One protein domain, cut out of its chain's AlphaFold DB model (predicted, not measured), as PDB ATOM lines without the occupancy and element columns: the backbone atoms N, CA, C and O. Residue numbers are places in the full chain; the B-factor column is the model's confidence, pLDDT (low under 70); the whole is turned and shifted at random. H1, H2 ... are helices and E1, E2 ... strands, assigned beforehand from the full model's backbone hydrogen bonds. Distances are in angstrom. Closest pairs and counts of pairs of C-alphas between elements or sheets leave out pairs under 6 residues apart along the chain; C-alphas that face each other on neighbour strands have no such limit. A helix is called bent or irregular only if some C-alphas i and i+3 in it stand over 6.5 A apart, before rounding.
ATOM      1  N   THR A 105     167.519 305.613 317.072       98.12
ATOM      2  CA  THR A 105     167.895 304.224 316.786       98.12
ATOM      3  C   THR A 105     167.007 303.651 315.681       98.12
ATOM      4  O   THR A 105     166.130 304.342 315.155       98.12
ATOM      5  N   PHE A 106     167.270 302.410 315.282       98.56
ATOM      6  CA  PHE A 106     166.458 301.643 314.347       98.56
ATOM      7  C   PHE A 106     166.269 300.211 314.881       98.56
ATOM      8  O   PHE A 106     167.118 299.737 315.639       98.56
ATOM      9  N   PRO A 107     165.183 299.512 314.501       98.56
ATOM     10  CA  PRO A 107     164.942 298.133 314.920       98.56
ATOM     11  C   PRO A 107     166.094 297.193 314.562       98.56
ATOM     12  O   PRO A 107     166.591 297.223 313.431       98.56
ATOM     13  N   SER A 108     166.482 296.329 315.501       98.56
ATOM     14  CA  SER A 108     167.619 295.418 315.320       98.56
ATOM     15  C   SER A 108     167.434 294.449 314.146       98.56
ATOM     16  O   SER A 108     168.419 294.118 313.496       98.56
ATOM     17  N   ILE A 109     166.197 294.097 313.773       98.56
ATOM     18  CA  ILE A 109     165.902 293.255 312.597       98.56
ATOM     19  C   ILE A 109     166.457 293.808 311.277       98.56
ATOM     20  O   ILE A 109     166.725 293.048 310.349       98.56
ATOM     21  N   GLN A 110     166.701 295.121 311.170       98.56
ATOM     22  CA  GLN A 110     167.317 295.687 309.960       98.56
ATOM     23  C   GLN A 110     168.736 295.153 309.714       98.56
ATOM     24  O   GLN A 110     169.201 295.136 308.575       98.56
ATOM     25  N   VAL A 111     169.410 294.682 310.765       98.12
ATOM     26  CA  VAL A 111     170.757 294.112 310.691       98.12
ATOM     27  C   VAL A 111     170.787 292.804 309.883       98.12
ATOM     28  O   VAL A 111     171.822 292.496 309.290       98.12
ATOM     29  N   ASN A 112     169.659 292.094 309.739       97.69
ATOM     30  CA  ASN A 112     169.547 290.894 308.893       97.69
ATOM     31  C   ASN A 112     170.058 291.121 307.462       97.69
ATOM     32  O   ASN A 112     170.569 290.204 306.832       97.69
ATOM     33  N   ALA A 113     169.962 292.352 306.951       97.56
ATOM     34  CA  ALA A 113     170.386 292.694 305.597       97.56
ATOM     35  C   ALA A 113     171.898 292.536 305.342       97.56
ATOM     36  O   ALA A 113     172.315 292.569 304.185       97.56
ATOM     37  N   ILE A 114     172.721 292.417 306.391       97.31
ATOM     38  CA  ILE A 114     174.182 292.283 306.265       97.31
ATOM     39  C   ILE A 114     174.752 291.032 306.939       97.31
ATOM     40  O   ILE A 114     175.936 290.750 306.771       97.31
ATOM     41  N   VAL A 115     173.948 290.283 307.697       97.38
ATOM     42  CA  VAL A 115     174.416 289.081 308.396       97.38
ATOM     43  C   VAL A 115     174.085 287.846 307.559       97.38
ATOM     44  O   VAL A 115     172.908 287.609 307.293       97.38
ATOM     45  N   PRO A 116     175.074 287.021 307.173       96.06
ATOM     46  CA  PRO A 116     174.826 285.791 306.423       96.06
ATOM     47  C   PRO A 116     173.881 284.825 307.151       96.06
ATOM     48  O   PRO A 116     174.092 284.538 308.330       96.06
ATOM     49  N   ASP A 117     172.920 284.231 306.433       95.81
ATOM     50  CA  ASP A 117     171.946 283.256 306.963       95.81
ATOM     51  C   ASP A 117     172.589 282.108 307.757       95.81
ATOM     52  O   ASP A 117     172.019 281.602 308.726       95.81
ATOM     53  N   SER A 118     173.791 281.678 307.358       95.75
ATOM     54  CA  SER A 118     174.539 280.631 308.058       95.75
ATOM     55  C   SER A 118     174.928 281.037 309.481       95.75
ATOM     56  O   SER A 118     174.982 280.181 310.358       95.75
ATOM     57  N   LEU A 119     175.198 282.325 309.720       95.94
ATOM     58  CA  LEU A 119     175.489 282.851 311.054       95.94
ATOM     59  C   LEU A 119     174.207 283.070 311.855       95.94
ATOM     60  O   LEU A 119     174.183 282.740 313.037       95.94
ATOM     61  N   GLN A 120     173.134 283.538 311.209       96.00
ATOM     62  CA  GLN A 120     171.836 283.742 311.866       96.00
ATOM     63  C   GLN A 120     171.325 282.454 312.529       96.00
ATOM     64  O   GLN A 120     170.851 282.477 313.657       96.00
ATOM     65  N   LYS A 121     171.484 281.309 311.853       94.06
ATOM     66  CA  LYS A 121     171.077 279.986 312.364       94.06
ATOM     67  C   LYS A 121     172.012 279.412 313.429       94.06
ATOM     68  O   LYS A 121     171.621 278.497 314.144       94.06
ATOM     69  N   LYS A 122     173.262 279.882 313.477       92.94
ATOM     70  CA  LYS A 122     174.305 279.348 314.361       92.94
ATOM     71  C   LYS A 122     174.296 280.017 315.733       92.94
ATOM     72  O   LYS A 122     174.630 279.384 316.727       92.94
ATOM     73  N   ILE A 123     173.946 281.295 315.774       94.88
ATOM     74  CA  ILE A 123     174.008 282.109 316.983       94.88
ATOM     75  C   ILE A 123     172.706 281.930 317.755       94.88
ATOM     76  O   ILE A 123     171.635 282.302 317.275       94.88
ATOM     77  N   PHE A 124     172.803 281.368 318.958       94.94
ATOM     78  CA  PHE A 124     171.661 280.910 319.751       94.94
ATOM     79  C   PHE A 124     170.634 282.023 319.979       94.94
ATOM     80  O   PHE A 124     169.426 281.814 319.887       94.94
ATOM     81  N   ARG A 125     171.128 283.233 320.235       96.25
ATOM     82  CA  ARG A 125     170.317 284.410 320.568       96.25
ATOM     83  C   ARG A 125     169.829 285.221 319.376       96.25
ATOM     84  O   ARG A 125     169.060 286.164 319.563       96.25
ATOM     85  N   TYR A 126     170.257 284.885 318.162       97.62
ATOM     86  CA  TYR A 126     170.024 285.735 316.998       97.62
ATOM     87  C   TYR A 126     168.537 285.920 316.700       97.62
ATOM     88  O   TYR A 126     168.076 287.051 316.542       97.62
ATOM     89  N   THR A 127     167.770 284.826 316.685       97.06
ATOM     90  CA  THR A 127     166.326 284.870 316.423       97.06
ATOM     91  C   THR A 127     165.580 285.719 317.442       97.06
ATOM     92  O   THR A 127     164.686 286.475 317.072       97.06
ATOM     93  N   THR A 128     165.961 285.646 318.717       96.69
ATOM     94  CA  THR A 128     165.299 286.419 319.768       96.69
ATOM     95  C   THR A 128     165.595 287.905 319.631       96.69
ATOM     96  O   THR A 128     164.670 288.703 319.651       96.69
ATOM     97  N   TYR A 129     166.859 288.305 319.472       98.00
ATOM     98  CA  TYR A 129     167.233 289.713 319.652       98.00
ATOM     99  C   TYR A 129     167.435 290.493 318.359       98.00
ATOM    100  O   TYR A 129     167.305 291.719 318.375       98.00
ATOM    101  N   ILE A 130     167.705 289.806 317.248       98.44
ATOM    102  CA  ILE A 130     167.897 290.415 315.932       98.44
ATOM    103  C   ILE A 130     166.711 290.081 315.029       98.44
ATOM    104  O   ILE A 130     165.949 290.986 314.698       98.44
ATOM    105  N   ASP A 131     166.484 288.803 314.722       97.44
ATOM    106  CA  ASP A 131     165.470 288.336 313.757       97.44
ATOM    107  C   ASP A 131     164.065 288.130 314.367       97.44
ATOM    108  O   ASP A 131     163.282 287.275 313.953       97.44
ATOM    109  N   SER A 132     163.711 288.926 315.379       95.94
ATOM    110  CA  SER A 132     162.390 288.835 316.001       95.94
ATOM    111  C   SER A 132     161.363 289.686 315.266       95.94
ATOM    112  O   SER A 132     161.552 290.882 315.036       95.94
ATOM    113  N   LYS A 133     160.216 289.071 314.963       93.75
ATOM    114  CA  LYS A 133     159.028 289.760 314.435       93.75
ATOM    115  C   LYS A 133     158.218 290.465 315.526       93.75
ATOM    116  O   LYS A 133     157.273 291.186 315.199       93.75
ATOM    117  N   ASP A 134     158.553 290.257 316.798       95.06
ATOM    118  CA  ASP A 134     157.904 290.964 317.893       95.06
ATOM    119  C   ASP A 134     158.401 292.411 317.959       95.06
ATOM    120  O   ASP A 134     159.460 292.721 318.505       95.06
ATOM    121  N   LYS A 135     157.591 293.320 317.412       92.69
ATOM    122  CA  LYS A 135     157.867 294.760 317.423       92.69
ATOM    123  C   LYS A 135     157.911 295.363 318.830       92.69
ATOM    124  O   LYS A 135     158.369 296.495 318.959       92.69
ATOM    125  N   TYR A 136     157.391 294.669 319.847       93.69
ATOM    126  CA  TYR A 136     157.393 295.136 321.231       93.69
ATOM    127  C   TYR A 136     158.628 294.682 322.009       93.69
ATOM    128  O   TYR A 136     158.859 295.183 323.110       93.69
ATOM    129  N   LEU A 137     159.470 293.823 321.438       94.75
ATOM    130  CA  LEU A 137     160.750 293.504 322.049       94.75
ATOM    131  C   LEU A 137     161.642 294.753 322.112       94.75
ATOM    132  O   LEU A 137     161.719 295.533 321.157       94.75
ATOM    133  N   VAL A 138     162.347 294.934 323.232       95.44
ATOM    134  CA  VAL A 138     163.150 296.135 323.512       95.44
ATOM    135  C   VAL A 138     164.190 296.418 322.419       95.44
ATOM    136  O   VAL A 138     164.383 297.567 322.019       95.44
ATOM    137  N   THR A 139     164.796 295.376 321.844       97.94
ATOM    138  CA  THR A 139     165.787 295.494 320.760       97.94
ATOM    139  C   THR A 139     165.172 295.929 319.429       97.94
ATOM    140  O   THR A 139     165.865 296.504 318.585       97.94
ATOM    141  N   GLN A 140     163.873 295.697 319.230       98.44
ATOM    142  CA  GLN A 140     163.137 296.136 318.045       98.44
ATOM    143  C   GLN A 140     162.591 297.554 318.221       98.44
ATOM    144  O   GLN A 140     162.611 298.334 317.273       98.44
ATOM    145  N   GLN A 141     162.186 297.929 319.437       97.44
ATOM    146  CA  GLN A 141     161.728 299.290 319.738       97.44
ATOM    147  C   GLN A 141     162.880 300.300 319.818       97.44
ATOM    148  O   GLN A 141     162.776 301.406 319.288       97.44
ATOM    149  N   PHE A 142     163.980 299.926 320.475       98.00
ATOM    150  CA  PHE A 142     165.043 300.857 320.864       98.00
ATOM    151  C   PHE A 142     166.414 300.525 320.268       98.00
ATOM    152  O   PHE A 142     167.377 301.250 320.530       98.00
ATOM    153  N   GLY A 143     166.517 299.498 319.418       98.56
ATOM    154  CA  GLY A 143     167.737 299.183 318.670       98.56
ATOM    155  C   GLY A 143     168.932 298.945 319.588       98.56
ATOM    156  O   GLY A 143     168.849 298.179 320.546       98.56
ATOM    157  N   ILE A 144     170.028 299.667 319.336       98.62
ATOM    158  CA  ILE A 144     171.272 299.576 320.115       98.62
ATOM    159  C   ILE A 144     171.087 299.790 321.624       98.62
ATOM    160  O   ILE A 144     171.811 299.188 322.408       98.62
ATOM    161  N   LEU A 145     170.125 300.617 322.044       98.62
ATOM    162  CA  LEU A 145     169.880 300.859 323.469       98.62
ATOM    163  C   LEU A 145     169.218 299.640 324.128       98.62
ATOM    164  O   LEU A 145     169.583 299.291 325.243       98.62
ATOM    165  N   GLY A 146     168.325 298.955 323.406       98.31
ATOM    166  CA  GLY A 146     167.752 297.683 323.850       98.31
ATOM    167  C   GLY A 146     168.779 296.550 323.846       98.31
ATOM    168  O   GLY A 146     168.834 295.777 324.792       98.31
ATOM    169  N   LEU A 147     169.655 296.485 322.831       98.69
ATOM    170  CA  LEU A 147     170.773 295.528 322.822       98.69
ATOM    171  C   LEU A 147     171.697 295.720 324.033       98.69
ATOM    172  O   LEU A 147     172.171 294.744 324.604       98.69
ATOM    173  N   LEU A 148     171.936 296.972 324.430       98.44
ATOM    174  CA  LEU A 148     172.751 297.306 325.593       98.44
ATOM    175  C   LEU A 148     172.081 296.898 326.919       98.44
ATOM    176  O   LEU A 148     172.775 296.420 327.813       98.44
ATOM    177  N   GLU A 149     170.755 297.048 327.036       98.50
ATOM    178  CA  GLU A 149     169.995 296.562 328.199       98.50
ATOM    179  C   GLU A 149     170.097 295.044 328.342       98.50
ATOM    180  O   GLU A 149     170.468 294.551 329.403       98.50
ATOM    181  N   GLU A 150     169.823 294.311 327.265       98.38
ATOM    182  CA  GLU A 150     169.887 292.847 327.242       98.38
ATOM    183  C   GLU A 150     171.296 292.341 327.566       98.38
ATOM    184  O   GLU A 150     171.479 291.444 328.390       98.38
ATOM    185  N   MET A 151     172.324 292.966 326.983       98.44
ATOM    186  CA  MET A 151     173.721 292.648 327.283       98.44
ATOM    187  C   MET A 151     174.034 292.834 328.776       98.44
ATOM    188  O   MET A 151     174.711 291.995 329.375       98.44
ATOM    189  N   ALA A 152     173.514 293.894 329.403       98.50
ATOM    190  CA  ALA A 152     173.662 294.117 330.839       98.50
ATOM    191  C   ALA A 152     172.881 293.101 331.681       98.50
ATOM    192  O   ALA A 152     173.413 292.607 332.676       98.50
ATOM    193  N   ALA A 153     171.665 292.735 331.274       98.38
ATOM    194  CA  ALA A 153     170.867 291.706 331.933       98.38
ATOM    195  C   ALA A 153     171.584 290.344 331.910       98.38
ATOM    196  O   ALA A 153     171.688 289.664 332.935       98.38
ATOM    197  N   TYR A 154     172.181 289.967 330.774       98.12
ATOM    198  CA  TYR A 154     173.008 288.762 330.676       98.12
ATOM    199  C   TYR A 154     174.298 288.841 331.483       98.12
ATOM    200  O   TYR A 154     174.700 287.827 332.058       98.12
ATOM    201  N   TYR A 155     174.924 290.016 331.579       98.19
ATOM    202  CA  TYR A 155     176.030 290.221 332.511       98.19
ATOM    203  C   TYR A 155     175.595 289.927 333.955       98.19
ATOM    204  O   TYR A 155     176.299 289.204 334.658       98.19
ATOM    205  N   GLN A 156     174.415 290.389 334.387       98.25
ATOM    206  CA  GLN A 156     173.918 290.101 335.738       98.25
ATOM    207  C   GLN A 156     173.689 288.606 335.971       98.25
ATOM    208  O   GLN A 156     174.048 288.086 337.035       98.25
ATOM    209  N   SER A 157     173.146 287.896 334.979       97.38
ATOM    210  CA  SER A 157     173.004 286.438 335.029       97.38
ATOM    211  C   SER A 157     174.357 285.742 335.127       97.38
ATOM    212  O   SER A 157     174.550 284.907 336.012       97.38
ATOM    213  N   TYR A 158     175.309 286.101 334.259       97.69
ATOM    214  CA  TYR A 158     176.615 285.454 334.221       97.69
ATOM    215  C   TYR A 158     177.393 285.707 335.516       97.69
ATOM    216  O   TYR A 158     177.860 284.763 336.152       97.69
ATOM    217  N   HIS A 159     177.430 286.960 335.975       97.62
ATOM    218  CA  HIS A 159     178.051 287.351 337.236       97.62
ATOM    219  C   HIS A 159     177.458 286.590 338.430       97.62
ATOM    220  O   HIS A 159     178.194 286.045 339.256       97.62
ATOM    221  N   THR A 160     176.125 286.514 338.513       97.44
ATOM    222  CA  THR A 160     175.428 285.781 339.580       97.44
ATOM    223  C   THR A 160     175.788 284.307 339.555       97.44
ATOM    224  O   THR A 160     176.131 283.734 340.585       97.44
ATOM    225  N   ASN A 161     175.744 283.694 338.378       96.31
ATOM    226  CA  ASN A 161     175.974 282.271 338.254       96.31
ATOM    227  C   ASN A 161     177.451 281.925 338.542       96.31
ATOM    228  O   ASN A 161     177.706 281.022 339.327       96.31
ATOM    229  N   VAL A 162     178.431 282.725 338.097       97.50
ATOM    230  CA  VAL A 162     179.839 282.579 338.532       97.50
ATOM    231  C   VAL A 162     179.967 282.666 340.060       97.50
ATOM    232  O   VAL A 162     180.656 281.845 340.667       97.50
ATOM    233  N   ALA A 163     179.266 283.605 340.704       97.44
ATOM    234  CA  ALA A 163     179.301 283.772 342.157       97.44
ATOM    235  C   ALA A 163     178.705 282.582 342.942       97.44
ATOM    236  O   ALA A 163     179.142 282.315 344.067       97.44
ATOM    237  N   LEU A 164     177.765 281.829 342.352       96.81
ATOM    238  CA  LEU A 164     177.175 280.626 342.959       96.81
ATOM    239  C   LEU A 164     178.181 279.483 343.159       96.81
ATOM    240  O   LEU A 164     177.912 278.581 343.951       96.81
ATOM    241  N   PHE A 165     179.378 279.551 342.565       97.56
ATOM    242  CA  PHE A 165     180.482 278.645 342.898       97.56
ATOM    243  C   PHE A 165     180.733 278.569 344.412       97.56
ATOM    244  O   PHE A 165     180.830 277.487 344.992       97.56
ATOM    245  N   LYS A 166     180.778 279.733 345.078       97.69
ATOM    246  CA  LYS A 166     180.996 279.813 346.530       97.69
ATOM    247  C   LYS A 166     179.838 279.198 347.312       97.69
ATOM    248  O   LYS A 166     180.077 278.593 348.350       97.69
ATOM    249  N   TYR A 167     178.611 279.323 346.810       96.69
ATOM    250  CA  TYR A 167     177.451 278.675 347.412       96.69
ATOM    251  C   TYR A 167     177.571 277.150 347.351       96.69
ATOM    252  O   TYR A 167     177.479 276.508 348.392       96.69
ATOM    253  N   HIS A 168     177.857 276.579 346.177       96.38
ATOM    254  CA  HIS A 168     178.018 275.128 346.045       96.38
ATOM    255  C   HIS A 168     179.176 274.598 346.893       96.38
ATOM    256  O   HIS A 168     179.061 273.534 347.503       96.38
ATOM    257  N   ARG A 169     180.270 275.363 347.001       97.00
ATOM    258  CA  ARG A 169     181.389 275.017 347.881       97.00
ATOM    259  C   ARG A 169     180.970 274.952 349.347       97.00
ATOM    260  O   ARG A 169     181.321 273.993 350.028       97.00
ATOM    261  N   ASP A 170     180.244 275.960 349.819       96.44
ATOM    262  CA  ASP A 170     179.817 276.065 351.213       96.44
ATOM    263  C   ASP A 170     178.728 275.031 351.566       96.44
ATOM    264  O   ASP A 170     178.746 274.489 352.669       96.44
ATOM    265  N   ASP A 171     177.796 274.747 350.648       94.75
ATOM    266  CA  ASP A 171     176.649 273.857 350.894       94.75
ATOM    267  C   ASP A 171     176.978 272.371 350.669       94.75
ATOM    268  O   ASP A 171     176.607 271.507 351.465       94.75
ATOM    269  N   HIS A 172     177.721 272.053 349.604       93.94
ATOM    270  CA  HIS A 172     177.974 270.668 349.194       93.94
ATOM    271  C   HIS A 172     179.414 270.201 349.455       93.94
ATOM    272  O   HIS A 172     179.663 268.998 349.619       93.94
ATOM    273  N   GLY A 173     180.377 271.128 349.494       95.69
ATOM    274  CA  GLY A 173     181.805 270.812 349.547       95.69
ATOM    275  C   GLY A 173     182.258 269.903 348.395       95.69
ATOM    276  O   GLY A 173     181.675 269.881 347.313       95.69
ATOM    277  N   TRP A 174     183.294 269.097 348.635       96.56
ATOM    278  CA  TRP A 174     183.911 268.212 347.630       96.56
ATOM    279  C   TRP A 174     183.476 266.747 347.762       96.56
ATOM    280  O   TRP A 174     184.274 265.831 347.588       96.56
ATOM    281  N   LYS A 175     182.215 266.511 348.144       93.00
ATOM    282  CA  LYS A 175     181.713 265.161 348.466       93.00
ATOM    283  C   LYS A 175     180.995 264.475 347.305       93.00
ATOM    284  O   LYS A 175     180.987 263.252 347.236       93.00
ATOM    285  N   ASN A 176     180.354 265.253 346.436       92.69
ATOM    286  CA  ASN A 176     179.503 264.758 345.359       92.69
ATOM    287  C   ASN A 176     179.770 265.571 344.092       92.69
ATOM    288  O   ASN A 176     179.756 266.796 344.145       92.69
ATOM    289  N   THR A 177     179.988 264.896 342.968       95.06
ATOM    290  CA  THR A 177     180.231 265.498 341.651       95.06
ATOM    291  C   THR A 177     178.997 266.170 341.060       95.06
ATOM    292  O   THR A 177     179.139 267.146 340.327       95.06
ATOM    293  N   LYS A 178     177.789 265.689 341.382       93.81
ATOM    294  CA  LYS A 178     176.547 266.112 340.720       93.81
ATOM    295  C   LYS A 178     176.308 267.633 340.766       93.81
ATOM    296  O   LYS A 178     176.149 268.201 339.688       93.81
ATOM    297  N   PRO A 179     176.346 268.322 341.927       94.19
ATOM    298  CA  PRO A 179     176.118 269.770 341.959       94.19
ATOM    299  C   PRO A 179     177.167 270.558 341.166       94.19
ATOM    300  O   PRO A 179     176.865 271.582 340.566       94.19
ATOM    301  N   TRP A 180     178.405 270.062 341.113       95.69
ATOM    302  CA  TRP A 180     179.484 270.701 340.362       95.69
ATOM    303  C   TRP A 180     179.339 270.519 338.855       95.69
ATOM    304  O   TRP A 180     179.574 271.457 338.097       95.69
ATOM    305  N   MET A 181     178.919 269.335 338.408       94.56
ATOM    306  CA  MET A 181     178.595 269.107 337.001       94.56
ATOM    307  C   MET A 181     177.384 269.936 336.572       94.56
ATOM    308  O   MET A 181     177.401 270.505 335.487       94.56
ATOM    309  N   GLU A 182     176.354 270.045 337.415       92.94
ATOM    310  CA  GLU A 182     175.194 270.905 337.163       92.94
ATOM    311  C   GLU A 182     175.595 272.385 337.091       92.94
ATOM    312  O   GLU A 182     175.241 273.050 336.121       92.94
ATOM    313  N   TYR A 183     176.401 272.879 338.036       94.94
ATOM    314  CA  TYR A 183     176.984 274.225 337.995       94.94
ATOM    315  C   TYR A 183     177.712 274.494 336.668       94.94
ATOM    316  O   TYR A 183     177.400 275.459 335.967       94.94
ATOM    317  N   LEU A 184     178.636 273.607 336.278       94.31
ATOM    318  CA  LEU A 184     179.398 273.748 335.035       94.31
ATOM    319  C   LEU A 184     178.501 273.692 333.791       94.31
ATOM    320  O   LEU A 184     178.729 274.445 332.849       94.31
ATOM    321  N   GLY A 185     177.476 272.840 333.790       91.19
ATOM    322  CA  GLY A 185     176.543 272.710 332.673       91.19
ATOM    323  C   GLY A 185     175.568 273.864 332.527       91.19
ATOM    324  O   GLY A 185     175.196 274.228 331.418       91.19
ATOM    325  N   ARG A 186     175.148 274.469 333.636       88.38
ATOM    326  CA  ARG A 186     174.220 275.608 333.631       88.38
ATOM    327  C   ARG A 186     174.907 276.922 333.258       88.38
ATOM    328  O   ARG A 186     174.223 277.897 332.973       88.38
ATOM    329  N   MET A 187     176.239 276.947 333.211       86.94
ATOM    330  CA  MET A 187     177.023 278.066 332.675       86.94
ATOM    331  C   MET A 187     176.904 278.215 331.159       86.94
ATOM    332  O   MET A 187     177.075 279.321 330.652       86.94
ATOM    333  N   ALA A 188     176.574 277.125 330.467       72.50
ATOM    334  CA  ALA A 188     176.420 277.019 329.022       72.50
ATOM    335  C   ALA A 188     175.870 278.270 328.342       72.50
ATOM    336  O   ALA A 188     176.558 278.906 327.553       72.50
ATOM    337  N   SER A 189     174.642 278.652 328.691       75.19
ATOM    338  CA  SER A 189     173.941 279.741 328.026       75.19
ATOM    339  C   SER A 189     174.560 281.105 328.327       75.19
ATOM    340  O   SER A 189     174.371 282.021 327.535       75.19
ATOM    341  N   TYR A 190     175.301 281.274 329.423       88.56
ATOM    342  CA  TYR A 190     175.818 282.574 329.860       88.56
ATOM    343  C   TYR A 190     177.258 282.845 329.405       88.56
ATOM    344  O   TYR A 190     177.611 284.001 329.202       88.56
ATOM    345  N   ARG A 191     178.084 281.808 329.198       89.44
ATOM    346  CA  ARG A 191     179.522 281.969 328.892       89.44
ATOM    347  C   ARG A 191     179.815 282.720 327.598       89.44
ATOM    348  O   ARG A 191     180.848 283.365 327.492       89.44
ATOM    349  N   TYR A 192     178.931 282.604 326.614       92.88
ATOM    350  CA  TYR A 192     179.081 283.264 325.317       92.88
ATOM    351  C   TYR A 192     177.992 284.310 325.055       92.88
ATOM    352  O   TYR A 192     177.991 284.917 323.988       92.88
ATOM    353  N   SER A 193     177.077 284.558 326.005       96.00
ATOM    354  CA  SER A 193     175.965 285.490 325.787       96.00
ATOM    355  C   SER A 193     176.460 286.906 325.534       96.00
ATOM    356  O   SER A 193     176.036 287.532 324.570       96.00
ATOM    357  N   ILE A 194     177.395 287.397 326.353       97.38
ATOM    358  CA  ILE A 194     177.930 288.749 326.192       97.38
ATOM    359  C   ILE A 194     178.622 288.867 324.828       97.38
ATOM    360  O   ILE A 194     178.307 289.794 324.094       97.38
ATOM    361  N   THR A 195     179.442 287.891 324.425       97.38
ATOM    362  CA  THR A 195     180.095 287.863 323.102       97.38
ATOM    363  C   THR A 195     179.097 287.841 321.934       97.38
ATOM    364  O   THR A 195     179.322 288.509 320.925       97.38
ATOM    365  N   GLU A 196     177.960 287.145 322.054       97.94
ATOM    366  CA  GLU A 196     176.877 287.245 321.060       97.94
ATOM    367  C   GLU A 196     176.332 288.679 320.965       97.94
ATOM    368  O   GLU A 196     176.161 289.202 319.864       97.94
ATOM    369  N   PHE A 197     176.126 289.360 322.095       98.50
ATOM    370  CA  PHE A 197     175.717 290.768 322.088       98.50
ATOM    371  C   PHE A 197     176.800 291.704 321.539       98.50
ATOM    372  O   PHE A 197     176.469 292.666 320.848       98.50
ATOM    373  N   GLU A 198     178.086 291.421 321.752       98.56
ATOM    374  CA  GLU A 198     179.186 292.166 321.120       98.56
ATOM    375  C   GLU A 198     179.130 292.049 319.590       98.56
ATOM    376  O   GLU A 198     179.279 293.047 318.879       98.56
ATOM    377  N   LEU A 199     178.832 290.853 319.068       98.44
ATOM    378  CA  LEU A 199     178.597 290.632 317.638       98.44
ATOM    379  C   LEU A 199     177.377 291.411 317.137       98.44
ATOM    380  O   LEU A 199     177.458 292.087 316.109       98.44
ATOM    381  N   PHE A 200     176.269 291.380 317.879       98.75
ATOM    382  CA  PHE A 200     175.049 292.125 317.553       98.75
ATOM    383  C   PHE A 200     175.299 293.629 317.482       98.75
ATOM    384  O   PHE A 200     174.937 294.268 316.494       98.75
ATOM    385  N   VAL A 201     175.982 294.186 318.482       98.75
ATOM    386  CA  VAL A 201     176.403 295.591 318.504       98.75
ATOM    387  C   VAL A 201     177.327 295.888 317.324       98.75
ATOM    388  O   VAL A 201     177.158 296.904 316.650       98.75
ATOM    389  N   SER A 202     178.275 294.999 317.026       98.69
ATOM    390  CA  SER A 202     179.203 295.164 315.908       98.69
ATOM    391  C   SER A 202     178.490 295.237 314.558       98.69
ATOM    392  O   SER A 202     178.757 296.146 313.768       98.69
ATOM    393  N   TRP A 203     177.543 294.339 314.287       98.75
ATOM    394  CA  TRP A 203     176.747 294.408 313.060       98.75
ATOM    395  C   TRP A 203     175.793 295.601 313.052       98.75
ATOM    396  O   TRP A 203     175.637 296.247 312.017       98.75
ATOM    397  N   TYR A 204     175.218 295.970 314.198       98.81
ATOM    398  CA  TYR A 204     174.415 297.185 314.312       98.81
ATOM    399  C   TYR A 204     175.233 298.427 313.921       98.81
ATOM    400  O   TYR A 204     174.757 299.260 313.149       98.81
ATOM    401  N   LEU A 205     176.487 298.539 314.380       98.62
ATOM    402  CA  LEU A 205     177.409 299.615 313.998       98.62
ATOM    403  C   LEU A 205     177.721 299.606 312.499       98.62
ATOM    404  O   LEU A 205     177.704 300.665 311.873       98.62
ATOM    405  N   GLN A 206     177.984 298.434 311.915       98.50
ATOM    406  CA  GLN A 206     178.251 298.292 310.479       98.50
ATOM    407  C   GLN A 206     177.047 298.727 309.636       98.50
ATOM    408  O   GLN A 206     177.188 299.517 308.700       98.50
ATOM    409  N   TYR A 207     175.845 298.278 310.003       98.62
ATOM    410  CA  TYR A 207     174.617 298.662 309.317       98.62
ATOM    411  C   TYR A 207     174.317 300.156 309.494       98.62
ATOM    412  O   TYR A 207     173.994 300.847 308.525       98.62
ATOM    413  N   ALA A 208     174.498 300.692 310.707       98.62
ATOM    414  CA  ALA A 208     174.355 302.118 310.976       98.62
ATOM    415  C   ALA A 208     175.329 302.946 310.129       98.62
ATOM    416  O   ALA A 208     174.930 303.932 309.518       98.62
ATOM    417  N   LEU A 209     176.592 302.528 310.023       98.19
ATOM    418  CA  LEU A 209     177.594 303.214 309.210       98.19
ATOM    419  C   LEU A 209     177.188 303.279 307.731       98.19
ATOM    420  O   LEU A 209     177.383 304.314 307.089       98.19
ATOM    421  N   ALA A 210     176.629 302.182 307.211       98.12
ATOM    422  CA  ALA A 210     176.267 302.033 305.807       98.12
ATOM    423  C   ALA A 210     174.923 302.684 305.435       98.12
ATOM    424  O   ALA A 210     174.772 303.157 304.308       98.12
ATOM    425  N   LYS A 211     173.934 302.681 306.342       98.44
ATOM    426  CA  LYS A 211     172.538 303.055 306.037       98.44
ATOM    427  C   LYS A 211     171.978 304.186 306.898       98.44
ATOM    428  O   LYS A 211     171.087 304.893 306.442       98.44
ATOM    429  N   HIS A 212     172.518 304.402 308.098       98.06
ATOM    430  CA  HIS A 212     172.021 305.374 309.082       98.06
ATOM    431  C   HIS A 212     173.172 306.190 309.688       98.06
ATOM    432  O   HIS A 212     173.415 306.155 310.896       98.06
ATOM    433  N   ARG A 213     173.922 306.918 308.849       98.06
ATOM    434  CA  ARG A 213     175.195 307.549 309.249       98.06
ATOM    435  C   ARG A 213     175.078 308.482 310.461       98.06
ATOM    436  O   ARG A 213     176.001 308.542 311.267       98.06
ATOM    437  N   SER A 214     173.954 309.184 310.613       98.44
ATOM    438  CA  SER A 214     173.679 310.009 311.797       98.44
ATOM    439  C   SER A 214     173.589 309.171 313.076       98.44
ATOM    440  O   SER A 214     174.236 309.517 314.056       98.44
ATOM    441  N   VAL A 215     172.889 308.032 313.046       98.62
ATOM    442  CA  VAL A 215     172.804 307.086 314.173       98.62
ATOM    443  C   VAL A 215     174.189 306.541 314.527       98.62
ATOM    444  O   VAL A 215     174.541 306.482 315.699       98.62
ATOM    445  N   TYR A 216     175.017 306.203 313.534       98.62
ATOM    446  CA  TYR A 216     176.400 305.778 313.782       98.62
ATOM    447  C   TYR A 216     177.232 306.861 314.495       98.62
ATOM    448  O   TYR A 216     177.931 306.577 315.471       98.62
ATOM    449  N   ASN A 217     177.143 308.114 314.039       98.44
ATOM    450  CA  ASN A 217     177.844 309.236 314.669       98.44
ATOM    451  C   ASN A 217     177.337 309.489 316.103       98.44
ATOM    452  O   ASN A 217     178.127 309.764 317.009       98.44
ATOM    453  N   ASP A 218     176.029 309.349 316.329       98.44
ATOM    454  CA  ASP A 218     175.422 309.473 317.654       98.44
ATOM    455  C   ASP A 218     175.907 308.361 318.597       98.44
ATOM    456  O   ASP A 218     176.247 308.646 319.742       98.44
ATOM    457  N   ILE A 219     176.021 307.113 318.127       98.38
ATOM    458  CA  ILE A 219     176.552 305.994 318.927       98.38
ATOM    459  C   ILE A 219     178.021 306.231 319.297       98.38
ATOM    460  O   ILE A 219     178.388 306.167 320.470       98.38
ATOM    461  N   THR A 220     178.869 306.536 318.314       97.56
ATOM    462  CA  THR A 220     180.327 306.674 318.511       97.56
ATOM    463  C   THR A 220     180.720 307.882 319.369       97.56
ATOM    464  O   THR A 220     181.759 307.870 320.044       97.56
ATOM    465  N   SER A 221     179.882 308.920 319.398       97.88
ATOM    466  CA  SER A 221     180.069 310.097 320.255       97.88
ATOM    467  C   SER A 221     179.429 309.963 321.646       97.88
ATOM    468  O   SER A 221     179.753 310.746 322.545       97.88
ATOM    469  N   ASN A 222     178.575 308.959 321.877       98.31
ATOM    470  CA  ASN A 222     177.883 308.763 323.150       98.31
ATOM    471  C   ASN A 222     178.807 308.142 324.207       98.31
ATOM    472  O   ASN A 222     179.011 306.929 324.259       98.31
ATOM    473  N   LYS A 223     179.371 308.990 325.076       98.00
ATOM    474  CA  LYS A 223     180.334 308.573 326.109       98.00
ATOM    475  C   LYS A 223     179.786 307.491 327.043       98.00
ATOM    476  O   LYS A 223     180.491 306.519 327.280       98.00
ATOM    477  N   GLY A 224     178.550 307.638 327.522       98.25
ATOM    478  CA  GLY A 224     177.944 306.674 328.444       98.25
ATOM    479  C   GLY A 224     177.764 305.299 327.810       98.25
ATOM    480  O   GLY A 224     178.103 304.292 328.424       98.25
ATOM    481  N   LEU A 225     177.314 305.260 326.548       98.56
ATOM    482  CA  LEU A 225     177.175 304.013 325.790       98.56
ATOM    483  C   LEU A 225     178.530 303.312 325.647       98.56
ATOM    484  O   LEU A 225     178.642 302.125 325.937       98.56
ATOM    485  N   LYS A 226     179.574 304.051 325.252       98.38
ATOM    486  CA  LYS A 226     180.928 303.494 325.111       98.38
ATOM    487  C   LYS A 226     181.486 302.978 326.429       98.38
ATOM    488  O   LYS A 226     181.997 301.868 326.474       98.38
ATOM    489  N   GLN A 227     181.359 303.758 327.502       98.56
ATOM    490  CA  GLN A 227     181.815 303.354 328.832       98.56
ATOM    491  C   GLN A 227     181.139 302.064 329.293       98.56
ATOM    492  O   GLN A 227     181.807 301.185 329.830       98.56
ATOM    493  N   MET A 228     179.840 301.927 329.033       98.25
ATOM    494  CA  MET A 228     179.103 300.719 329.370       98.25
ATOM    495  C   MET A 228     179.540 299.515 328.526       98.25
ATOM    496  O   MET A 228     179.751 298.444 329.084       98.25
ATOM    497  N   LEU A 229     179.745 299.680 327.214       98.56
ATOM    498  CA  LEU A 229     180.272 298.606 326.360       98.56
ATOM    499  C   LEU A 229     181.675 298.161 326.793       98.56
ATOM    500  O   LEU A 229     181.922 296.964 326.892       98.56
ATOM    501  N   ILE A 230     182.566 299.108 327.103       98.56
ATOM    502  CA  ILE A 230     183.915 298.823 327.619       98.56
ATOM    503  C   ILE A 230     183.832 298.065 328.945       98.56
ATOM    504  O   ILE A 230     184.540 297.080 329.142       98.56
ATOM    505  N   PHE A 231     182.954 298.501 329.851       98.69
ATOM    506  CA  PHE A 231     182.734 297.817 331.119       98.69
ATOM    507  C   PHE A 231     182.267 296.373 330.906       98.69
ATOM    508  O   PHE A 231     182.881 295.456 331.444       98.69
ATOM    509  N   LEU A 232     181.226 296.162 330.097       98.56
ATOM    510  CA  LEU A 232     180.660 294.833 329.851       98.56
ATOM    511  C   LEU A 232     181.658 293.905 329.147       98.56
ATOM    512  O   LEU A 232     181.744 292.735 329.508       98.56
ATOM    513  N   HIS A 233     182.451 294.429 328.208       98.19
ATOM    514  CA  HIS A 233     183.528 293.690 327.553       98.19
ATOM    515  C   HIS A 233     184.588 293.211 328.557       98.19
ATOM    516  O   HIS A 233     184.917 292.026 328.628       98.19
ATOM    517  N   ASN A 234     185.095 294.126 329.389       98.31
ATOM    518  CA  ASN A 234     186.113 293.802 330.387       98.31
ATOM    519  C   ASN A 234     185.584 292.828 331.445       98.31
ATOM    520  O   ASN A 234     186.290 291.906 331.858       98.31
ATOM    521  N   GLU A 235     184.329 292.996 331.858       97.88
ATOM    522  CA  GLU A 235     183.683 292.066 332.776       97.88
ATOM    523  C   GLU A 235     183.460 290.691 332.151       97.88
ATOM    524  O   GLU A 235     183.616 289.696 332.852       97.88
ATOM    525  N   ASN A 236     183.169 290.599 330.851       97.25
ATOM    526  CA  ASN A 236     183.086 289.315 330.156       97.25
ATOM    527  C   ASN A 236     184.417 288.555 330.236       97.25
ATOM    528  O   ASN A 236     184.442 287.394 330.641       97.25
ATOM    529  N   ILE A 237     185.533 289.236 329.949       97.19
ATOM    530  CA  ILE A 237     186.884 288.663 330.069       97.19
ATOM    531  C   ILE A 237     187.146 288.198 331.508       97.19
ATOM    532  O   ILE A 237     187.604 287.076 331.737       97.19
ATOM    533  N   ARG A 238     186.826 289.042 332.495       98.06
ATOM    534  CA  ARG A 238     187.033 288.730 333.914       98.06
ATOM    535  C   ARG A 238     186.192 287.534 334.371       98.06
ATOM    536  O   ARG A 238     186.701 286.668 335.081       98.06
ATOM    537  N   LEU A 239     184.915 287.484 333.998       97.62
ATOM    538  CA  LEU A 239     183.993 286.408 334.369       97.62
ATOM    539  C   LEU A 239     184.352 285.086 333.688       97.62
ATOM    540  O   LEU A 239     184.284 284.048 334.347       97.62
ATOM    541  N   ALA A 240     184.795 285.127 332.429       96.31
ATOM    542  CA  ALA A 240     185.327 283.964 331.726       96.31
ATOM    543  C   ALA A 240     186.537 283.377 332.461       96.31
ATOM    544  O   ALA A 240     186.531 282.192 332.791       96.31
ATOM    545  N   SER A 241     187.504 284.222 332.835       97.12
ATOM    546  CA  SER A 241     188.672 283.791 333.613       97.12
ATOM    547  C   SER A 241     188.279 283.176 334.959       97.12
ATOM    548  O   SER A 241     188.783 282.116 335.317       97.12
ATOM    549  N   LEU A 242     187.354 283.797 335.701       97.56
ATOM    550  CA  LEU A 242     186.894 283.256 336.986       97.56
ATOM    551  C   LEU A 242     186.167 281.919 336.837       97.56
ATOM    552  O   LEU A 242     186.313 281.040 337.685       97.56
ATOM    553  N   TYR A 243     185.362 281.761 335.787       96.44
ATOM    554  CA  TYR A 243     184.731 280.482 335.488       96.44
ATOM    555  C   TYR A 243     185.781 279.404 335.194       96.44
ATOM    556  O   TYR A 243     185.669 278.294 335.720       96.44
ATOM    557  N   ASP A 244     186.800 279.723 334.395       95.75
ATOM    558  CA  ASP A 244     187.861 278.777 334.056       95.75
ATOM    559  C   ASP A 244     188.649 278.359 335.307       95.75
ATOM    560  O   ASP A 244     188.857 277.163 335.520       95.75
ATOM    561  N   ASP A 245     188.981 279.301 336.194       97.94
ATOM    562  CA  ASP A 245     189.621 279.015 337.485       97.94
ATOM    563  C   ASP A 245     188.753 278.100 338.366       97.94
ATOM    564  O   ASP A 245     189.223 277.072 338.868       97.94
ATOM    565  N   ASN A 246     187.461 278.420 338.504       97.62
ATOM    566  CA  ASN A 246     186.499 277.601 339.246       97.62
ATOM    567  C   ASN A 246     186.408 276.180 338.668       97.62
ATOM    568  O   ASN A 246     186.368 275.192 339.408       97.62
ATOM    569  N   ARG A 247     186.394 276.051 337.335       96.12
ATOM    570  CA  ARG A 247     186.379 274.759 336.642       96.12
ATOM    571  C   ARG A 247     187.648 273.965 336.931       96.12
ATOM    572  O   ARG A 247     187.546 272.771 337.216       96.12
ATOM    573  N   GLN A 248     188.824 274.592 336.902       97.19
ATOM    574  CA  GLN A 248     190.076 273.919 337.259       97.19
ATOM    575  C   GLN A 248     190.071 273.439 338.713       97.19
ATOM    576  O   GLN A 248     190.504 272.317 338.989       97.19
ATOM    577  N   GLU A 249     189.530 274.228 339.645       98.31
ATOM    578  CA  GLU A 249     189.382 273.811 341.043       98.31
ATOM    579  C   GLU A 249     188.479 272.573 341.174       98.31
ATOM    580  O   GLU A 249     188.848 271.613 341.860       98.31
ATOM    581  N   ILE A 250     187.345 272.539 340.466       97.75
ATOM    582  CA  ILE A 250     186.440 271.378 340.433       97.75
ATOM    583  C   ILE A 250     187.164 270.142 339.891       97.75
ATOM    584  O   ILE A 250     187.158 269.085 340.528       97.75
ATOM    585  N   LEU A 251     187.825 270.266 338.737       96.88
ATOM    586  CA  LEU A 251     188.525 269.150 338.097       96.88
ATOM    587  C   LEU A 251     189.676 268.624 338.957       96.88
ATOM    588  O   LEU A 251     189.885 267.416 339.028       96.88
ATOM    589  N   LYS A 252     190.389 269.502 339.667       97.75
ATOM    590  CA  LYS A 252     191.445 269.101 340.600       97.75
ATOM    591  C   LYS A 252     190.887 268.272 341.759       97.75
ATOM    592  O   LYS A 252     191.423 267.198 342.050       97.75
ATOM    593  N   ASN A 253     189.811 268.742 342.393       98.06
ATOM    594  CA  ASN A 253     189.193 268.063 343.537       98.06
ATOM    595  C   ASN A 253     188.559 266.716 343.156       98.06
ATOM    596  O   ASN A 253     188.570 265.791 343.965       98.06
ATOM    597  N   PHE A 254     188.092 266.563 341.914       97.06
ATOM    598  CA  PHE A 254     187.524 265.310 341.407       97.06
ATOM    599  C   PHE A 254     188.375 264.632 340.326       97.06
ATOM    600  O   PHE A 254     187.844 263.878 339.517       97.06
ATOM    601  N   SER A 255     189.695 264.830 340.319       95.44
ATOM    602  CA  SER A 255     190.601 264.358 339.248       95.44
ATOM    603  C   SER A 255     190.536 262.853 338.948       95.44
ATOM    604  O   SER A 255     190.828 262.414 337.834       95.44
ATOM    605  N   LYS A 256     190.134 262.036 339.927       94.75
ATOM    606  CA  LYS A 256     189.948 260.586 339.754       94.75
ATOM    607  C   LYS A 256     188.600 260.210 339.128       94.75
ATOM    608  O   LYS A 256     188.494 259.128 338.559       94.75
ATOM    609  N   GLN A 257     187.600 261.084 339.221       95.62
ATOM    610  CA  GLN A 257     186.203 260.801 338.881       95.62
ATOM    611  C   GLN A 257     185.711 261.602 337.672       95.62
ATOM    612  O   GLN A 257     185.055 261.035 336.803       95.62
ATOM    613  N   LEU A 258     186.050 262.889 337.590       96.38
ATOM    614  CA  LEU A 258     185.645 263.763 336.497       96.38
ATOM    615  C   LEU A 258     186.698 263.797 335.394       96.38
ATOM    616  O   LEU A 258     187.896 263.906 335.655       96.38
ATOM    617  N   VAL A 259     186.233 263.727 334.150       93.88
ATOM    618  CA  VAL A 259     187.050 263.935 332.952       93.88
ATOM    619  C   VAL A 259     186.326 264.824 331.964       93.88
ATOM    620  O   VAL A 259     185.105 264.772 331.846       93.88
ATOM    621  N   THR A 260     187.091 265.630 331.242       92.56
ATOM    622  CA  THR A 260     186.584 266.462 330.151       92.56
ATOM    623  C   THR A 260     186.988 265.862 328.815       92.56
ATOM    624  O   THR A 260     188.110 265.373 328.677       92.56
ATOM    625  N   GLY A 261     186.101 265.937 327.832       88.19
ATOM    626  CA  GLY A 261     186.364 265.513 326.460       88.19
ATOM    627  C   GLY A 261     185.425 266.237 325.507       88.19
ATOM    628  O   GLY A 261     184.253 266.426 325.831       88.19
ATOM    629  N   ASP A 262     185.957 266.660 324.362       85.00
ATOM    630  CA  ASP A 262     185.262 267.463 323.356       85.00
ATOM    631  C   ASP A 262     184.581 268.699 323.962       85.00
ATOM    632  O   ASP A 262     185.246 269.678 324.293       85.00
ATOM    633  N   ASN A 263     183.261 268.631 324.139       91.38
ATOM    634  CA  ASN A 263     182.416 269.702 324.654       91.38
ATOM    635  C   ASN A 263     181.684 269.304 325.947       91.38
ATOM    636  O   ASN A 263     180.643 269.877 326.264       91.38
ATOM    637  N   TYR A 264     182.172 268.288 326.664       93.38
ATOM    638  CA  TYR A 264     181.472 267.663 327.787       93.38
ATOM    639  C   TYR A 264     182.385 267.402 328.990       93.38
ATOM    640  O   TYR A 264     183.598 267.215 328.868       93.38
ATOM    641  N   ILE A 265     181.768 267.347 330.170       94.38
ATOM    642  CA  ILE A 265     182.326 266.748 331.382       94.38
ATOM    643  C   ILE A 265     181.577 265.455 331.689       94.38
ATOM    644  O   ILE A 265     180.350 265.421 331.630       94.38
ATOM    645  N   TYR A 266     182.316 264.412 332.051       94.69
ATOM    646  CA  TYR A 266     181.778 263.104 332.397       94.69
ATOM    647  C   TYR A 266     182.209 262.690 333.793       94.69
ATOM    648  O   TYR A 266     183.358 262.903 334.190       94.69
ATOM    649  N   ASP A 267     181.299 262.032 334.501       94.88
ATOM    650  CA  ASP A 267     181.602 261.306 335.726       94.88
ATOM    651  C   ASP A 267     181.792 259.818 335.412       94.88
ATOM    652  O   ASP A 267     180.873 259.112 334.990       94.88
ATOM    653  N   LYS A 268     183.022 259.340 335.623       92.50
ATOM    654  CA  LYS A 268     183.442 257.961 335.335       92.50
ATOM    655  C   LYS A 268     182.646 256.908 336.101       92.50
ATOM    656  O   LYS A 268     182.575 255.776 335.638       92.50
ATOM    657  N   ASN A 269     182.087 257.255 337.259       90.50
ATOM    658  CA  ASN A 269     181.451 256.286 338.148       90.50
ATOM    659  C   ASN A 269     179.979 256.034 337.804       90.50
ATOM    660  O   ASN A 269     179.461 254.970 338.122       90.50
ATOM    661  N   ASN A 270     179.292 257.006 337.199       86.12
ATOM    662  CA  ASN A 270     177.858 256.912 336.900       86.12
ATOM    663  C   ASN A 270     177.518 257.135 335.415       86.12
ATOM    664  O   ASN A 270     176.342 257.103 335.064       86.12
ATOM    665  N   HIS A 271     178.524 257.348 334.558       79.94
ATOM    666  CA  HIS A 271     178.389 257.561 333.113       79.94
ATOM    667  C   HIS A 271     177.489 258.743 332.712       79.94
ATOM    668  O   HIS A 271     177.051 258.825 331.565       79.94
ATOM    669  N   ASN A 272     177.242 259.687 333.624       86.75
ATOM    670  CA  ASN A 272     176.526 260.916 333.304       86.75
ATOM    671  C   ASN A 272     177.467 261.917 332.627       86.75
ATOM    672  O   ASN A 272     178.626 262.062 333.024       86.75
ATOM    673  N   GLY A 273     176.948 262.620 331.619       90.44
ATOM    674  CA  GLY A 273     177.659 263.658 330.881       90.44
ATOM    675  C   GLY A 273     176.897 264.979 330.888       90.44
ATOM    676  O   GLY A 273     175.673 264.992 330.773       90.44
ATOM    677  N   THR A 274     177.630 266.084 330.982       92.81
ATOM    678  CA  THR A 274     177.080 267.442 330.944       92.81
ATOM    679  C   THR A 274     177.853 268.287 329.936       92.81
ATOM    680  O   THR A 274     179.081 268.278 329.948       92.81
ATOM    681  N   GLY A 275     177.151 269.011 329.061       92.44
ATOM    682  CA  GLY A 275     177.781 269.900 328.079       92.44
ATOM    683  C   GLY A 275     178.445 271.113 328.738       92.44
ATOM    684  O   GLY A 275     177.900 271.671 329.687       92.44
ATOM    685  N   LEU A 276     179.609 271.518 328.235       92.12
ATOM    686  CA  LEU A 276     180.419 272.635 328.743       92.12
ATOM    687  C   LEU A 276     180.428 273.845 327.810       92.12
ATOM    688  O   LEU A 276     180.659 274.959 328.276       92.12
ATOM    689  N   TYR A 277     180.096 273.642 326.536       90.56
ATOM    690  CA  TYR A 277     179.939 274.694 325.530       90.56
ATOM    691  C   TYR A 277     181.232 275.479 325.237       90.56
ATOM    692  O   TYR A 277     181.219 276.672 324.941       90.56
ATOM    693  N   ASP A 278     182.377 274.803 325.353       92.25
ATOM    694  CA  ASP A 278     183.700 275.334 325.026       92.25
ATOM    695  C   ASP A 278     183.825 275.663 323.531       92.25
ATOM    696  O   ASP A 278     184.432 276.673 323.167       92.25
ATOM    697  N   ASN A 279     183.219 274.845 322.667       92.88
ATOM    698  CA  ASN A 279     183.242 275.072 321.224       92.88
ATOM    699  C   ASN A 279     182.473 276.339 320.850       92.88
ATOM    700  O   ASN A 279     182.989 277.166 320.111       92.88
ATOM    701  N   GLU A 280     181.282 276.536 321.405       92.75
ATOM    702  CA  GLU A 280     180.438 277.701 321.162       92.75
ATOM    703  C   GLU A 280     181.142 278.988 321.613       92.75
ATOM    704  O   GLU A 280     181.196 279.964 320.863       92.75
ATOM    705  N   VAL A 281     181.769 278.976 322.796       93.25
ATOM    706  CA  VAL A 281     182.593 280.097 323.281       93.25
ATOM    707  C   VAL A 281     183.736 280.395 322.311       93.25
ATOM    708  O   VAL A 281     183.945 281.549 321.929       93.25
ATOM    709  N   LYS A 282     184.478 279.366 321.888       94.56
ATOM    710  CA  LYS A 282     185.585 279.517 320.939       94.56
ATOM    711  C   LYS A 282     185.103 280.099 319.611       94.56
ATOM    712  O   LYS A 282     185.685 281.062 319.125       94.56
ATOM    713  N   GLU A 283     184.026 279.562 319.056       94.44
ATOM    714  CA  GLU A 283     183.467 279.989 317.776       94.44
ATOM    715  C   GLU A 283     182.971 281.438 317.802       94.44
ATOM    716  O   GLU A 283     183.202 282.174 316.841       94.44
ATOM    717  N   MET A 284     182.313 281.872 318.883       95.38
ATOM    718  CA  MET A 284     181.858 283.261 319.016       95.38
ATOM    719  C   MET A 284     183.037 284.232 319.122       95.38
ATOM    720  O   MET A 284     183.037 285.273 318.463       95.38
ATOM    721  N   ASN A 285     184.078 283.870 319.878       95.62
ATOM    722  CA  ASN A 285     185.300 284.669 319.977       95.62
ATOM    723  C   ASN A 285     186.057 284.737 318.644       95.62
ATOM    724  O   ASN A 285     186.483 285.815 318.225       95.62
ATOM    725  N   GLU A 286     186.191 283.611 317.940       97.25
ATOM    726  CA  GLU A 286     186.794 283.569 316.605       97.25
ATOM    727  C   GLU A 286     186.016 284.448 315.625       97.25
ATOM    728  O   GLU A 286     186.622 285.216 314.872       97.25
ATOM    729  N   LEU A 287     184.682 284.398 315.664       96.75
ATOM    730  CA  LEU A 287     183.833 285.243 314.833       96.75
ATOM    731  C   LEU A 287     184.063 286.725 315.143       96.75
ATOM    732  O   LEU A 287     184.385 287.477 314.228       96.75
ATOM    733  N   LEU A 288     184.006 287.129 316.415       96.69
ATOM    734  CA  LEU A 288     184.210 288.519 316.837       96.69
ATOM    735  C   LEU A 288     185.626 289.035 316.525       96.69
ATOM    736  O   LEU A 288     185.827 290.233 316.305       96.69
ATOM    737  N   SER A 289     186.618 288.144 316.454       97.00
ATOM    738  CA  SER A 289     188.000 288.500 316.119       97.00
ATOM    739  C   SER A 289     188.193 288.900 314.649       97.00
ATOM    740  O   SER A 289     189.178 289.566 314.316       97.00
ATOM    741  N   LYS A 290     187.246 288.564 313.757       97.44
ATOM    742  CA  LYS A 290     187.388 288.817 312.316       97.44
ATOM    743  C   LYS A 290     187.576 290.308 311.986       97.44
ATOM    744  O   LYS A 290     187.098 291.188 312.720       97.44
ATOM    745  N   PRO A 291     188.254 290.638 310.866       96.94
ATOM    746  CA  PRO A 291     188.504 292.023 310.457       96.94
ATOM    747  C   PRO A 291     187.237 292.869 310.285       96.94
ATOM    748  O   PRO A 291     187.255 294.051 310.618       96.94
ATOM    749  N   GLU A 292     186.127 292.272 309.843       95.19
ATOM    750  CA  GLU A 292     184.830 292.949 309.675       95.19
ATOM    751  C   GLU A 292     184.296 293.586 310.971       95.19
ATOM    752  O   GLU A 292     183.638 294.623 310.934       95.19
ATOM    753  N   HIS A 293     184.675 293.052 312.135       97.44
ATOM    754  CA  HIS A 293     184.269 293.572 313.441       97.44
ATOM    755  C   HIS A 293     185.216 294.643 314.010       97.44
ATOM    756  O   HIS A 293     185.089 295.023 315.177       97.44
ATOM    757  N   LYS A 294     186.152 295.173 313.208       96.19
ATOM    758  CA  LYS A 294     187.107 296.208 313.646       96.19
ATOM    759  C   LYS A 294     186.417 297.442 314.231       96.19
ATOM    760  O   LYS A 294     186.886 297.952 315.238       96.19
ATOM    761  N   LEU A 295     185.290 297.879 313.659       95.00
ATOM    762  CA  LEU A 295     184.548 299.050 314.152       95.00
ATOM    763  C   LEU A 295     184.138 298.921 315.621       95.00
ATOM    764  O   LEU A 295     184.175 299.904 316.352       95.00
ATOM    765  N   TYR A 296     183.753 297.716 316.047       97.31
ATOM    766  CA  TYR A 296     183.422 297.456 317.442       97.31
ATOM    767  C   TYR A 296     184.670 297.535 318.326       97.31
ATOM    768  O   TYR A 296     184.653 298.222 319.336       97.31
ATOM    769  N   ARG A 297     185.784 296.923 317.906       95.81
ATOM    770  CA  ARG A 297     187.049 296.980 318.660       95.81
ATOM    771  C   ARG A 297     187.609 298.396 318.776       95.81
ATOM    772  O   ARG A 297     188.143 298.746 319.820       95.81
ATOM    773  N   ASP A 298     187.463 299.210 317.734       94.56
ATOM    774  CA  ASP A 298     187.847 300.624 317.763       94.56
ATOM    775  C   ASP A 298     186.962 301.430 318.733       94.56
ATOM    776  O   ASP A 298     187.421 302.405 319.313       94.56
ATOM    777  N   LEU A 299     185.699 301.027 318.933       93.62
ATOM    778  CA  LEU A 299     184.786 301.668 319.888       93.62
ATOM    779  C   LEU A 299     185.174 301.403 321.353       93.62
ATOM    780  O   LEU A 299     184.766 302.163 322.232       93.62
ATOM    781  N   LEU A 300     185.927 300.327 321.604       93.25
ATOM    782  CA  LEU A 300     186.381 299.917 322.933       93.25
ATOM    783  C   LEU A 300     187.709 300.570 323.366       93.25
ATOM    784  O   LEU A 300     188.156 300.316 324.485       93.25
ATOM    785  N   GLN A 301     188.336 301.377 322.502       85.62
ATOM    786  CA  GLN A 301     189.571 302.131 322.776       85.62
ATOM    787  C   GLN A 301     189.256 303.569 323.208       85.62
ATOM    788  O   GLN A 301     189.968 304.070 324.105       85.62
TER     789      GLN A 301
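What this domain is: This is residues 105 to 301 of the 301 residues of an uncharacterized protein of Chitinophagaceae bacterium (UniProt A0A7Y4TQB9). The domain is a long helical bundle: H5 and H10 run side by side, and H6, H7 and H8 follow one another in a third, broken column that runs back along H5. At one end the small sheet E1 E2 E3 covers H6; toward the other end H1 packs on H8, H12 crosses H8, and H9 turns the chain from H8 into H10. The printed part has 197 residues, with ten named helices, H1 to H10, then three strands, E1 to E3, then H11 and H12; the sheet's order is E1, E2, E3, antiparallel, and the class is mostly helix. The whole is compact, with a radius of gyration of the C-alphas of 18.8 A, and elongated, spanning 59 by 33 by 32 A.

Where its parts are: H1 is residues 108 to 113, with C-alpha 108 at (167.619, 295.418, 315.320). H2 is residues 117 to 120, H3 126 to 129 and H4 138 to 142. H5, residues 144 to 172, is 41.5 A long and has a kink of 31 degrees near residue 166. H6 is residues 178 to 186, H7 188 to 191, and H8 193 to 211, 26.7 A long. H9 is residues 213 to 221. H10, residues 223 to 253, is the longest helix at 45.0 A and ends with C-alpha 253 at (189.193, 268.063, 343.537). E1 is residues 258 to 261, E2 264 to 267 and E3 273 to 275. H11, residues 278 to 289, is 16.5 A long. H12, residues 291 to 299, ends with C-alpha 299 at (184.786, 301.668, 319.888); it is irregular, with C-alphas 292 and 295 7.6 A apart.

How they stand to each other: H8 is the hub, touching six helices. H5, H8 and H10 form an up and down bundle, each helix running against the one before it. H5 touches H8 with its residues 144 to 155 alone, at a shallow tilt of 9 degrees, opposite ways; their closest C-alphas are those of Met 151 and Ile 194, 5.8 A apart. H5 and H10 touch at a shallow tilt of 25 degrees, the same way, closest at the C-alphas of Val 162 and Tyr 243, 6.1 A. H8 and H10 touch at 27 degrees, a shallow tilt, closest at Ile 194 and Asn 236, 6.5 A between C-alphas. H1 touches H8 at a steep tilt of 66 degrees, closest at the C-alphas of Val 111 and Tyr 204, 6.0 A. H3 and H8 are near each other, H2 touches no helix, and H4 and H5 touch only at the corner, with C-alphas of Thr 139 and Gly 146 4.3 A apart. H12 is about perpendicular to H8, at 85 degrees, and touches it; the closest C-alphas are those of Ser 202 and Tyr 296, 5.0 A. H11 touches H8 at a shallow tilt of 26 degrees, with C-alphas of Leu 199 and Leu 288 6.1 A apart. H9 touches H8 at a steep tilt of 47 degrees, closest at the C-alphas of Ala 208 and Tyr 216, 5.0 A. H5 and H6 are a helical hairpin at 9 degrees, a shallow tilt, closest at the C-alphas of His 168 and Pro 179, 7.0 A. H7 touches H5, with C-alphas of Tyr 158 and Tyr 190 5.3 A apart. E1, E2 and E3 are a meander, each strand the antiparallel neighbour of the one before. In the hairpin E1 and E2, N 259 and O 266 are 3.0 A apart; in the hairpin E2 and E3, N 265 and O 274 are 2.9 A apart, both within hydrogen-bond range. H6 is on the sheet at a height over the sheet of 8.9 A, and runs along the strands, at 7 degrees to E2 on the local plane. H10 only grazes the sheet with residues 250 to 252. Every O i to N i+4 pair is within hydrogen-bond range in H4, H6, H8, H9, H10 and H11; H5 has 22 of 25, H12 3 of 5 and H1 0 of 2, with 3 of 3 O i to N i+3 pairs in H1, while H2, H3 and H7 are too short for an i+4 pair.

The domain as a whole: The two C-alphas farthest apart are those of Ser 214 and Asn 269, 60.3 A. The printed part has no cut and ends at residue 301, the chain's last. The link H3 to H4 is short, and the other links are tight. The mean pLDDT of the printed part is 95.8, and no printed residue is under 70.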